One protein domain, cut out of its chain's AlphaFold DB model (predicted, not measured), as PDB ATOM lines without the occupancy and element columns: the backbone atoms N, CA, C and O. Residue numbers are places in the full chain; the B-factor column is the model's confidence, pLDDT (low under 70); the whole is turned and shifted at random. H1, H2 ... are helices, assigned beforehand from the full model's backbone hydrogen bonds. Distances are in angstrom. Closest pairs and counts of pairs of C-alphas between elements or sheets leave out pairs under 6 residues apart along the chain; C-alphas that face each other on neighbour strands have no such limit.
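Overview. This is residues 153 to 230 of the 241 residues of an uncharacterized protein of Lutzomyia longipalpis (UniProt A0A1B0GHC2). Little regular structure is here: short helices sit among long loops, with H3 and H2 nearest the middle. The class is all helix, though five named helices, H1 to H5 in order, hold 31 of 78 printed residues; there is no named strand. The whole is compact, radius of gyration of the C-alphas 12.8 A, spans 37 by 29 by 18 A.

Arrangement. Start at H2, residues 159 to 168; it only just touches H5, residues 221 to 228, with 3 pairs of C-alphas within 8 A, closest Tyr 166 and Ile 223, 6.9 A. H2 is close but not clearly touching to H3, residues 192 to 196; closest C-alphas Arg 163 and Phe 196, 5.3 A. H4, residues 200 to 203, is apart from H3. H1, residues 153 to 156, meets H2 only through their link. Every O i to N i+4 pair is within hydrogen-bond range in H2, H3 and H5; H1 and H4 are too short for one.

Along the chain. Find C-alpha 159 at (39.835, 5.195, -43.529); H2 runs 14.3 A. H5, 10.5 A, ends at C-alpha 228, (35.334, -4.568, -55.313).

Size, cuts and confidence. The printed part has no cut. Links H2 to H3 and H4 to H5 are long. Residues 175 to 179 and 230 are under pLDDT 70.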
ATOM      1  N   ALA A 153      43.195  -5.514 -50.212       89.19
ATOM      2  CA  ALA A 153      42.405  -4.842 -49.183       89.19
ATOM      3  C   ALA A 153      43.115  -4.729 -47.824       89.19
ATOM      4  O   ALA A 153      42.940  -3.723 -47.151       89.19
ATOM      5  N   THR A 154      43.968  -5.687 -47.442       88.81
ATOM      6  CA  THR A 154      44.715  -5.618 -46.169       88.81
ATOM      7  C   THR A 154      45.646  -4.406 -46.069       88.81
ATOM      8  O   THR A 154      45.992  -3.993 -44.966       88.81
ATOM      9  N   LYS A 155      46.042  -3.824 -47.208       88.25
ATOM     10  CA  LYS A 155      46.889  -2.624 -47.290       88.25
ATOM     11  C   LYS A 155      46.124  -1.403 -47.798       88.25
ATOM     12  O   LYS A 155      46.402  -0.285 -47.375       88.25
ATOM     13  N   LEU A 156      45.189  -1.613 -48.724       89.25
ATOM     14  CA  LEU A 156      44.491  -0.536 -49.431       89.25
ATOM     15  C   LEU A 156      43.231  -0.054 -48.706       89.25
ATOM     16  O   LEU A 156      42.913   1.132 -48.760       89.25
ATOM     17  N   LEU A 157      42.506  -0.951 -48.033       89.62
ATOM     18  CA  LEU A 157      41.217  -0.636 -47.425       89.62
ATOM     19  C   LEU A 157      41.422   0.006 -46.050       89.62
ATOM     20  O   LEU A 157      41.419  -0.662 -45.020       89.62
ATOM     21  N   ASN A 158      41.609   1.322 -46.043       91.25
ATOM     22  CA  ASN A 158      41.750   2.129 -44.834       91.25
ATOM     23  C   ASN A 158      40.766   3.312 -44.826       91.25
ATOM     24  O   ASN A 158      40.059   3.563 -45.806       91.25
ATOM     25  N   TYR A 159      40.721   4.041 -43.707       93.50
ATOM     26  CA  TYR A 159      39.835   5.195 -43.529       93.50
ATOM     27  C   TYR A 159      39.987   6.233 -44.648       93.50
ATOM     28  O   TYR A 159      38.990   6.658 -45.226       93.50
ATOM     29  N   THR A 160      41.223   6.599 -44.993       93.69
ATOM     30  CA  THR A 160      41.520   7.603 -46.022       93.69
ATOM     31  C   THR A 160      41.014   7.171 -47.395       93.69
ATOM     32  O   THR A 160      40.355   7.952 -48.073       93.69
ATOM     33  N   PHE A 161      41.250   5.913 -47.776       92.56
ATOM     34  CA  PHE A 161      40.727   5.349 -49.020       92.56
ATOM     35  C   PHE A 161      39.199   5.443 -49.084       92.56
ATOM     36  O   PHE A 161      38.655   5.906 -50.084       92.56
ATOM     37  N   LEU A 162      38.504   5.042 -48.014       93.19
ATOM     38  CA  LEU A 162      37.041   5.100 -47.956       93.19
ATOM     39  C   LEU A 162      36.534   6.543 -48.018       93.19
ATOM     40  O   LEU A 162      35.660   6.844 -48.827       93.19
ATOM     41  N   ARG A 163      37.117   7.446 -47.227       94.44
ATOM     42  CA  ARG A 163      36.780   8.874 -47.231       94.44
ATOM     43  C   ARG A 163      36.899   9.468 -48.634       94.44
ATOM     44  O   ARG A 163      35.969  10.115 -49.110       94.44
ATOM     45  N   ASP A 164      38.021   9.226 -49.304       94.06
ATOM     46  CA  ASP A 164      38.300   9.799 -50.617       94.06
ATOM     47  C   ASP A 164      37.421   9.162 -51.710       94.06
ATOM     48  O   ASP A 164      36.979   9.856 -52.624       94.06
ATOM     49  N   LEU A 165      37.125   7.860 -51.614       92.50
ATOM     50  CA  LEU A 165      36.219   7.163 -52.532       92.50
ATOM     51  C   LEU A 165      34.793   7.725 -52.446       92.50
ATOM     52  O   LEU A 165      34.206   8.070 -53.470       92.50
ATOM     53  N   TYR A 166      34.252   7.854 -51.233       92.56
ATOM     54  CA  TYR A 166      32.913   8.405 -51.017       92.56
ATOM     55  C   TYR A 166      32.841   9.905 -51.321       92.56
ATOM     56  O   TYR A 166      31.824  10.372 -51.822       92.56
ATOM     57  N   GLY A 167      33.915  10.659 -51.072       92.06
ATOM     58  CA  GLY A 167      33.979  12.089 -51.387       92.06
ATOM     59  C   GLY A 167      33.999  12.397 -52.888       92.06
ATOM     60  O   GLY A 167      33.530  13.454 -53.299       92.06
ATOM     61  N   LYS A 168      34.512  11.478 -53.718       93.38
ATOM     62  CA  LYS A 168      34.574  11.642 -55.182       93.38
ATOM     63  C   LYS A 168      33.249  11.381 -55.891       93.38
ATOM     64  O   LYS A 168      33.084  11.834 -57.019       93.38
ATOM     65  N   ILE A 169      32.344  10.621 -55.278       90.44
ATOM     66  CA  ILE A 169      31.114  10.164 -55.924       90.44
ATOM     67  C   ILE A 169      29.930  10.992 -55.403       90.44
ATOM     68  O   ILE A 169      29.561  10.862 -54.233       90.44
ATOM     69  N   PRO A 170      29.312  11.839 -56.248       88.81
ATOM     70  CA  PRO A 170      28.139  12.616 -55.859       88.81
ATOM     71  C   PRO A 170      27.006  11.705 -55.377       88.81
ATOM     72  O   PRO A 170      26.719  10.689 -56.003       88.81
ATOM     73  N   GLY A 171      26.365  12.055 -54.261       86.75
ATOM     74  CA  GLY A 171      25.259  11.274 -53.697       86.75
ATOM     75  C   GLY A 171      25.663  10.009 -52.930       86.75
ATOM     76  O   GLY A 171      24.813   9.406 -52.286       86.75
ATOM     77  N   ALA A 172      26.942   9.607 -52.921       87.81
ATOM     78  CA  ALA A 172      27.381   8.405 -52.196       87.81
ATOM     79  C   ALA A 172      27.297   8.535 -50.668       87.81
ATOM     80  O   ALA A 172      27.226   7.529 -49.964       87.81
ATOM     81  N   LEU A 173      27.344   9.767 -50.158       87.94
ATOM     82  CA  LEU A 173      27.227  10.069 -48.730       87.94
ATOM     83  C   LEU A 173      25.788  10.257 -48.264       87.94
ATOM     84  O   LEU A 173      25.546  10.338 -47.059       87.94
ATOM     85  N   ASP A 174      24.859  10.351 -49.206       81.62
ATOM     86  CA  ASP A 174      23.467  10.602 -48.911       81.62
ATOM     87  C   ASP A 174      22.783   9.231 -48.776       81.62
ATOM     88  O   ASP A 174      22.911   8.352 -49.632       81.62
ATOM     89  N   SER A 175      22.087   8.996 -47.665       65.44
ATOM     90  CA  SER A 175      21.310   7.768 -47.448       65.44
ATOM     91  C   SER A 175      20.032   7.808 -48.296       65.44
ATOM     92  O   SER A 175      18.941   8.011 -47.777       65.44
ATOM     93  N   VAL A 176      20.169   7.693 -49.623       58.59
ATOM     94  CA  VAL A 176      19.086   7.974 -50.592       58.59
ATOM     95  C   VAL A 176      18.021   6.867 -50.659       58.59
ATOM     96  O   VAL A 176      16.897   7.120 -51.082       58.59
ATOM     97  N   GLN A 177      18.336   5.637 -50.247       61.16
ATOM     98  CA  GLN A 177      17.413   4.497 -50.320       61.16
ATOM     99  C   GLN A 177      16.959   4.059 -48.920       61.16
ATOM    100  O   GLN A 177      17.740   4.117 -47.969       61.16
ATOM    101  N   SER A 178      15.713   3.579 -48.812       57.12
ATOM    102  CA  SER A 178      15.070   3.158 -47.553       57.12
ATOM    103  C   SER A 178      15.869   2.123 -46.760       57.12
ATOM    104  O   SER A 178      15.804   2.103 -45.535       57.12
ATOM    105  N   ASP A 179      16.658   1.303 -47.455       64.06
ATOM    106  CA  ASP A 179      17.362   0.156 -46.875       64.06
ATOM    107  C   ASP A 179      18.823   0.490 -46.510       64.06
ATOM    108  O   ASP A 179      19.591  -0.356 -46.046       64.06
ATOM    109  N   CYS A 180      19.232   1.744 -46.712       76.06
ATOM    110  CA  CYS A 180      20.616   2.200 -46.589       76.06
ATOM    111  C   CYS A 180      20.823   2.931 -45.275       76.06
ATOM    112  O   CYS A 180      21.075   4.138 -45.215       76.06
ATOM    113  N   GLN A 181      20.677   2.155 -44.207       77.81
ATOM    114  CA  GLN A 181      20.745   2.650 -42.847       77.81
ATOM    115  C   GLN A 181      22.192   2.942 -42.429       77.81
ATOM    116  O   GLN A 181      23.085   2.099 -42.554       77.81
ATOM    117  N   PHE A 182      22.410   4.137 -41.881       89.00
ATOM    118  CA  PHE A 182      23.596   4.449 -41.089       89.00
ATOM    119  C   PHE A 182      23.360   4.031 -39.633       89.00
ATOM    120  O   PHE A 182      22.340   4.370 -39.031       89.00
ATOM    121  N   LEU A 183      24.300   3.280 -39.067       89.38
ATOM    122  CA  LEU A 183      24.225   2.705 -37.728       89.38
ATOM    123  C   LEU A 183      25.298   3.349 -36.851       89.38
ATOM    124  O   LEU A 183      26.474   2.990 -36.905       89.38
ATOM    125  N   HIS A 184      24.897   4.305 -36.022       85.94
ATOM    126  CA  HIS A 184      25.839   5.116 -35.251       85.94
ATOM    127  C   HIS A 184      26.307   4.486 -33.925       85.94
ATOM    128  O   HIS A 184      27.152   5.079 -33.267       85.94
ATOM    129  N   PHE A 185      25.775   3.333 -33.496       85.25
ATOM    130  CA  PHE A 185      26.211   2.534 -32.328       85.25
ATOM    131  C   PHE A 185      26.840   3.308 -31.142       85.25
ATOM    132  O   PHE A 185      27.994   3.085 -30.778       85.25
ATOM    133  N   LYS A 186      26.080   4.208 -30.501       82.06
ATOM    134  CA  LYS A 186      26.527   5.040 -29.353       82.06
ATOM    135  C   LYS A 186      27.716   5.983 -29.630       82.06
ATOM    136  O   LYS A 186      28.245   6.578 -28.695       82.06
ATOM    137  N   SER A 187      28.121   6.158 -30.883       84.75
ATOM    138  CA  SER A 187      29.004   7.249 -31.294       84.75
ATOM    139  C   SER A 187      28.231   8.569 -31.407       84.75
ATOM    140  O   SER A 187      27.000   8.585 -31.472       84.75
ATOM    141  N   ASN A 188      28.966   9.682 -31.441       89.50
ATOM    142  CA  ASN A 188      28.430  11.028 -31.654       89.50
ATOM    143  C   ASN A 188      28.283  11.400 -33.143       89.50
ATOM    144  O   ASN A 188      28.132  12.578 -33.456       89.50
ATOM    145  N   PHE A 189      28.368  10.427 -34.051       92.50
ATOM    146  CA  PHE A 189      28.150  10.634 -35.481       92.50
ATOM    147  C   PHE A 189      26.669  10.438 -35.815       92.50
ATOM    148  O   PHE A 189      26.067   9.463 -35.374       92.50
ATOM    149  N   LEU A 190      26.078  11.339 -36.598       89.25
ATOM    150  CA  LEU A 190      24.685  11.242 -37.052       89.25
ATOM    151  C   LEU A 190      24.596  10.684 -38.473       89.25
ATOM    152  O   LEU A 190      23.611  10.044 -38.832       89.25
ATOM    153  N   THR A 191      25.633  10.914 -39.276       90.06
ATOM    154  CA  THR A 191      25.693  10.525 -40.683       90.06
ATOM    155  C   THR A 191      27.061   9.960 -41.057       90.06
ATOM    156  O   THR A 191      28.070  10.198 -40.387       90.06
ATOM    157  N   LEU A 192      27.125   9.265 -42.197       91.56
ATOM    158  CA  LEU A 192      28.396   8.824 -42.780       91.56
ATOM    159  C   LEU A 192      29.305  10.011 -43.147       91.56
ATOM    160  O   LEU A 192      30.530   9.905 -43.091       91.56
ATOM    161  N   ARG A 193      28.712  11.167 -43.470       91.75
ATOM    162  CA  ARG A 193      29.445  12.415 -43.707       91.75
ATOM    163  C   ARG A 193      30.199  12.866 -42.459       91.75
ATOM    164  O   ARG A 193      31.358  13.253 -42.577       91.75
ATOM    165  N   ASP A 194      29.593  12.737 -41.280       92.44
ATOM    166  CA  ASP A 194      30.249  13.095 -40.019       92.44
ATOM    167  C   ASP A 194      31.463  12.198 -39.759       92.44
ATOM    168  O   ASP A 194      32.524  12.688 -39.368       92.44
ATOM    169  N   VAL A 195      31.336  10.899 -40.054       93.94
ATOM    170  CA  VAL A 195      32.435   9.927 -39.944       93.94
ATOM    171  C   VAL A 195      33.605  10.355 -40.824       93.94
ATOM    172  O   VAL A 195      34.724  10.461 -40.339       93.94
ATOM    173  N   PHE A 196      33.355  10.666 -42.095       94.19
ATOM    174  CA  PHE A 196      34.400  11.076 -43.039       94.19
ATOM    175  C   PHE A 196      34.914  12.509 -42.847       94.19
ATOM    176  O   PHE A 196      35.928  12.881 -43.443       94.19
ATOM    177  N   SER A 197      34.263  13.293 -41.987       94.06
ATOM    178  CA  SER A 197      34.728  14.614 -41.555       94.06
ATOM    179  C   SER A 197      35.630  14.581 -40.313       94.06
ATOM    180  O   SER A 197      36.178  15.616 -39.933       94.06
ATOM    181  N   MET A 198      35.803  13.419 -39.664       94.62
ATOM    182  CA  MET A 198      36.593  13.335 -38.435       94.62
ATOM    183  C   MET A 198      38.084  13.608 -38.681       94.62
ATOM    184  O   MET A 198      38.620  13.346 -39.764       94.62
ATOM    185  N   SER A 199      38.776  14.096 -37.647       94.81
ATOM    186  CA  SER A 199      40.223  14.304 -37.698       94.81
ATOM    187  C   SER A 199      40.971  12.990 -37.938       94.81
ATOM    188  O   SER A 199      40.579  11.919 -37.470       94.81
ATOM    189  N   GLN A 200      42.113  13.082 -38.624       94.19
ATOM    190  CA  GLN A 200      42.994  11.933 -38.848       94.19
ATOM    191  C   GLN A 200      43.467  11.307 -37.523       94.19
ATOM    192  O   GLN A 200      43.548  10.087 -37.411       94.19
ATOM    193  N   SER A 201      43.723  12.132 -36.498       95.44
ATOM    194  CA  SER A 201      44.098  11.672 -35.155       95.44
ATOM    195  C   SER A 201      43.035  10.763 -34.535       95.44
ATOM    196  O   SER A 201      43.380   9.729 -33.959       95.44
ATOM    197  N   ARG A 202      41.753  11.113 -34.697       94.56
ATOM    198  CA  ARG A 202      40.622  10.334 -34.193       94.56
ATOM    199  C   ARG A 202      40.394   9.061 -34.999       94.56
ATOM    200  O   ARG A 202      40.162   8.005 -34.411       94.56
ATOM    201  N   ALA A 203      40.511   9.137 -36.324       93.75
ATOM    202  CA  ALA A 203      40.414   7.974 -37.203       93.75
ATOM    203  C   ALA A 203      41.489   6.915 -36.886       93.75
ATOM    204  O   ALA A 203      41.203   5.722 -36.902       93.75
ATOM    205  N   GLU A 204      42.703   7.349 -36.538       93.56
ATOM    206  CA  GLU A 204      43.824   6.488 -36.127       93.56
ATOM    207  C   GLU A 204      43.773   6.060 -34.652       93.56
ATOM    208  O   GLU A 204      44.670   5.361 -34.183       93.56
ATOM    209  N   PHE A 205      42.746   6.488 -33.910       93.19
ATOM    210  CA  PHE A 205      42.570   6.197 -32.489       93.19
ATOM    211  C   PHE A 205      43.802   6.562 -31.637       93.19
ATOM    212  O   PHE A 205      44.256   5.805 -30.775       93.19
ATOM    213  N   ARG A 206      44.371   7.749 -31.888       95.56
ATOM    214  CA  ARG A 206      45.511   8.259 -31.113       95.56
ATOM    215  C   ARG A 206      45.118   8.545 -29.660       95.56
ATOM    216  O   ARG A 206      43.963   8.801 -29.330       95.56
ATOM    217  N   LYS A 207      46.115   8.539 -28.771       95.19
ATOM    218  CA  LYS A 207      45.925   8.798 -27.337       95.19
ATOM    219  C   LYS A 207      45.232  10.149 -27.107       95.19
ATOM    220  O   LYS A 207      45.717  11.170 -27.581       95.19
ATOM    221  N   GLY A 208      44.153  10.139 -26.323       94.00
ATOM    222  CA  GLY A 208      43.358  11.329 -25.991       94.00
ATOM    223  C   GLY A 208      42.127  11.539 -26.878       94.00
ATOM    224  O   GLY A 208      41.291  12.370 -26.544       94.00
ATOM    225  N   GLU A 209      41.983  10.769 -27.958       95.06
ATOM    226  CA  GLU A 209      40.813  10.822 -28.835       95.06
ATOM    227  C   GLU A 209      39.647   9.981 -28.310       95.06
ATOM    228  O   GLU A 209      39.827   8.976 -27.615       95.06
ATOM    229  N   LEU A 210      38.426  10.372 -28.683       91.88
ATOM    230  CA  LEU A 210      37.220   9.626 -28.329       91.88
ATOM    231  C   LEU A 210      37.093   8.352 -29.183       91.88
ATOM    232  O   LEU A 210      37.170   8.451 -30.417       91.88
ATOM    233  N   PRO A 211      36.816   7.180 -28.571       91.75
ATOM    234  CA  PRO A 211      36.550   5.957 -29.317       91.75
ATOM    235  C   PRO A 211      35.316   6.126 -30.205       91.75
ATOM    236  O   PRO A 211      34.418   6.928 -29.927       91.75
ATOM    237  N   TRP A 212      35.268   5.362 -31.288       92.25
ATOM    238  CA  TRP A 212      34.146   5.380 -32.209       92.25
ATOM    239  C   TRP A 212      33.928   4.009 -32.836       92.25
ATOM    240  O   TRP A 212      34.861   3.239 -33.042       92.25
ATOM    241  N   TYR A 213      32.665   3.712 -33.116       92.38
ATOM    242  CA  TYR A 213      32.231   2.510 -33.804       92.38
ATOM    243  C   TYR A 213      30.953   2.851 -34.563       92.38
ATOM    244  O   TYR A 213      30.032   3.443 -34.002       92.38
ATOM    245  N   VAL A 214      30.935   2.532 -35.850       93.56
ATOM    246  CA  VAL A 214      29.826   2.815 -36.762       93.56
ATOM    247  C   VAL A 214      29.675   1.646 -37.727       93.56
ATOM    248  O   VAL A 214      30.637   0.929 -38.001       93.56
ATOM    249  N   GLY A 215      28.475   1.468 -38.261       91.69
ATOM    250  CA  GLY A 215      28.197   0.560 -39.366       91.69
ATOM    251  C   GLY A 215      27.373   1.270 -40.429       91.69
ATOM    252  O   GLY A 215      26.633   2.204 -40.133       91.69
ATOM    253  N   TRP A 216      27.507   0.846 -41.678       91.38
ATOM    254  CA  TRP A 216      26.652   1.314 -42.762       91.38
ATOM    255  C   TRP A 216      26.638   0.292 -43.894       91.38
ATOM    256  O   TRP A 216      27.580  -0.488 -44.061       91.38
ATOM    257  N   SER A 217      25.567   0.315 -44.681       86.31
ATOM    258  CA  SER A 217      25.446  -0.486 -45.897       86.31
ATOM    259  C   SER A 217      25.972   0.289 -47.102       86.31
ATOM    260  O   SER A 217      25.681   1.473 -47.274       86.31
ATOM    261  N   ASN A 218      26.723  -0.384 -47.973       85.25
ATOM    262  CA  ASN A 218      27.128   0.191 -49.250       85.25
ATOM    263  C   ASN A 218      26.013   0.006 -50.288       85.25
ATOM    264  O   ASN A 218      25.856  -1.076 -50.849       85.25
ATOM    265  N   CYS A 219      25.260   1.073 -50.542       79.75
ATOM    266  CA  CYS A 219      24.125   1.052 -51.464       79.75
ATOM    267  C   CYS A 219      24.361   1.769 -52.789       79.75
ATOM    268  O   CYS A 219      23.512   1.720 -53.679       79.75
ATOM    269  N   HIS A 220      25.488   2.466 -52.920       86.88
ATOM    270  CA  HIS A 220      25.790   3.219 -54.122       86.88
ATOM    271  C   HIS A 220      26.572   2.321 -55.096       86.88
ATOM    272  O   HIS A 220      27.700   1.928 -54.781       86.88
ATOM    273  N   PRO A 221      26.047   2.005 -56.297       85.81
ATOM    274  CA  PRO A 221      26.673   1.033 -57.201       85.81
ATOM    275  C   PRO A 221      28.134   1.352 -57.548       85.81
ATOM    276  O   PRO A 221      28.966   0.452 -57.633       85.81
ATOM    277  N   GLN A 222      28.473   2.637 -57.697       87.25
ATOM    278  CA  GLN A 222      29.848   3.062 -57.991       87.25
ATOM    279  C   GLN A 222      30.808   2.854 -56.812       87.25
ATOM    280  O   GLN A 222      31.977   2.543 -57.025       87.25
ATOM    281  N   ILE A 223      30.323   2.965 -55.572       88.81
ATOM    282  CA  ILE A 223      31.132   2.657 -54.389       88.81
ATOM    283  C   ILE A 223      31.350   1.149 -54.310       88.81
ATOM    284  O   ILE A 223      32.465   0.700 -54.048       88.81
ATOM    285  N   LEU A 224      30.306   0.348 -54.554       84.25
ATOM    286  CA  LEU A 224      30.444  -1.106 -54.632       84.25
ATOM    287  C   LEU A 224      31.522  -1.483 -55.650       84.25
ATOM    288  O   LEU A 224      32.464  -2.178 -55.288       84.25
ATOM    289  N   TYR A 225      31.464  -0.931 -56.860       84.25
ATOM    290  CA  TYR A 225      32.494  -1.155 -57.873       84.25
ATOM    291  C   TYR A 225      33.904  -0.763 -57.384       84.25
ATOM    292  O   TYR A 225      34.804  -1.603 -57.396       84.25
ATOM    293  N   GLY A 226      34.080   0.457 -56.862       82.38
ATOM    294  CA  GLY A 226      35.381   0.938 -56.379       82.38
ATOM    295  C   GLY A 226      35.951   0.138 -55.200       82.38
ATOM    296  O   GLY A 226      37.160  -0.035 -55.090       82.38
ATOM    297  N   THR A 227      35.097  -0.412 -54.333       82.25
ATOM    298  CA  THR A 227      35.536  -1.309 -53.245       82.25
ATOM    299  C   THR A 227      35.830  -2.731 -53.728       82.25
ATOM    300  O   THR A 227      36.756  -3.366 -53.224       82.25
ATOM    301  N   THR A 228      35.099  -3.233 -54.731       75.81
ATOM    302  CA  THR A 228      35.334  -4.568 -55.313       75.81
ATOM    303  C   THR A 228      36.634  -4.675 -56.099       75.81
ATOM    304  O   THR A 228      37.115  -5.779 -56.307       75.81
ATOM    305  N   GLU A 229      37.240  -3.562 -56.506       71.25
ATOM    306  CA  GLU A 229      38.583  -3.581 -57.090       71.25
ATOM    307  C   GLU A 229      39.650  -3.979 -56.050       71.25
ATOM    308  O   GLU A 229      40.613  -4.674 -56.367       71.25
ATOM    309  N   ALA A 230      39.445  -3.615 -54.780       67.81
ATOM    310  CA  ALA A 230      40.351  -3.956 -53.683       67.81
ATOM    311  C   ALA A 230      40.084  -5.347 -53.070       67.81
ATOM    312  O   ALA A 230      40.957  -5.899 -52.390       67.81
TER     313      ALA A 230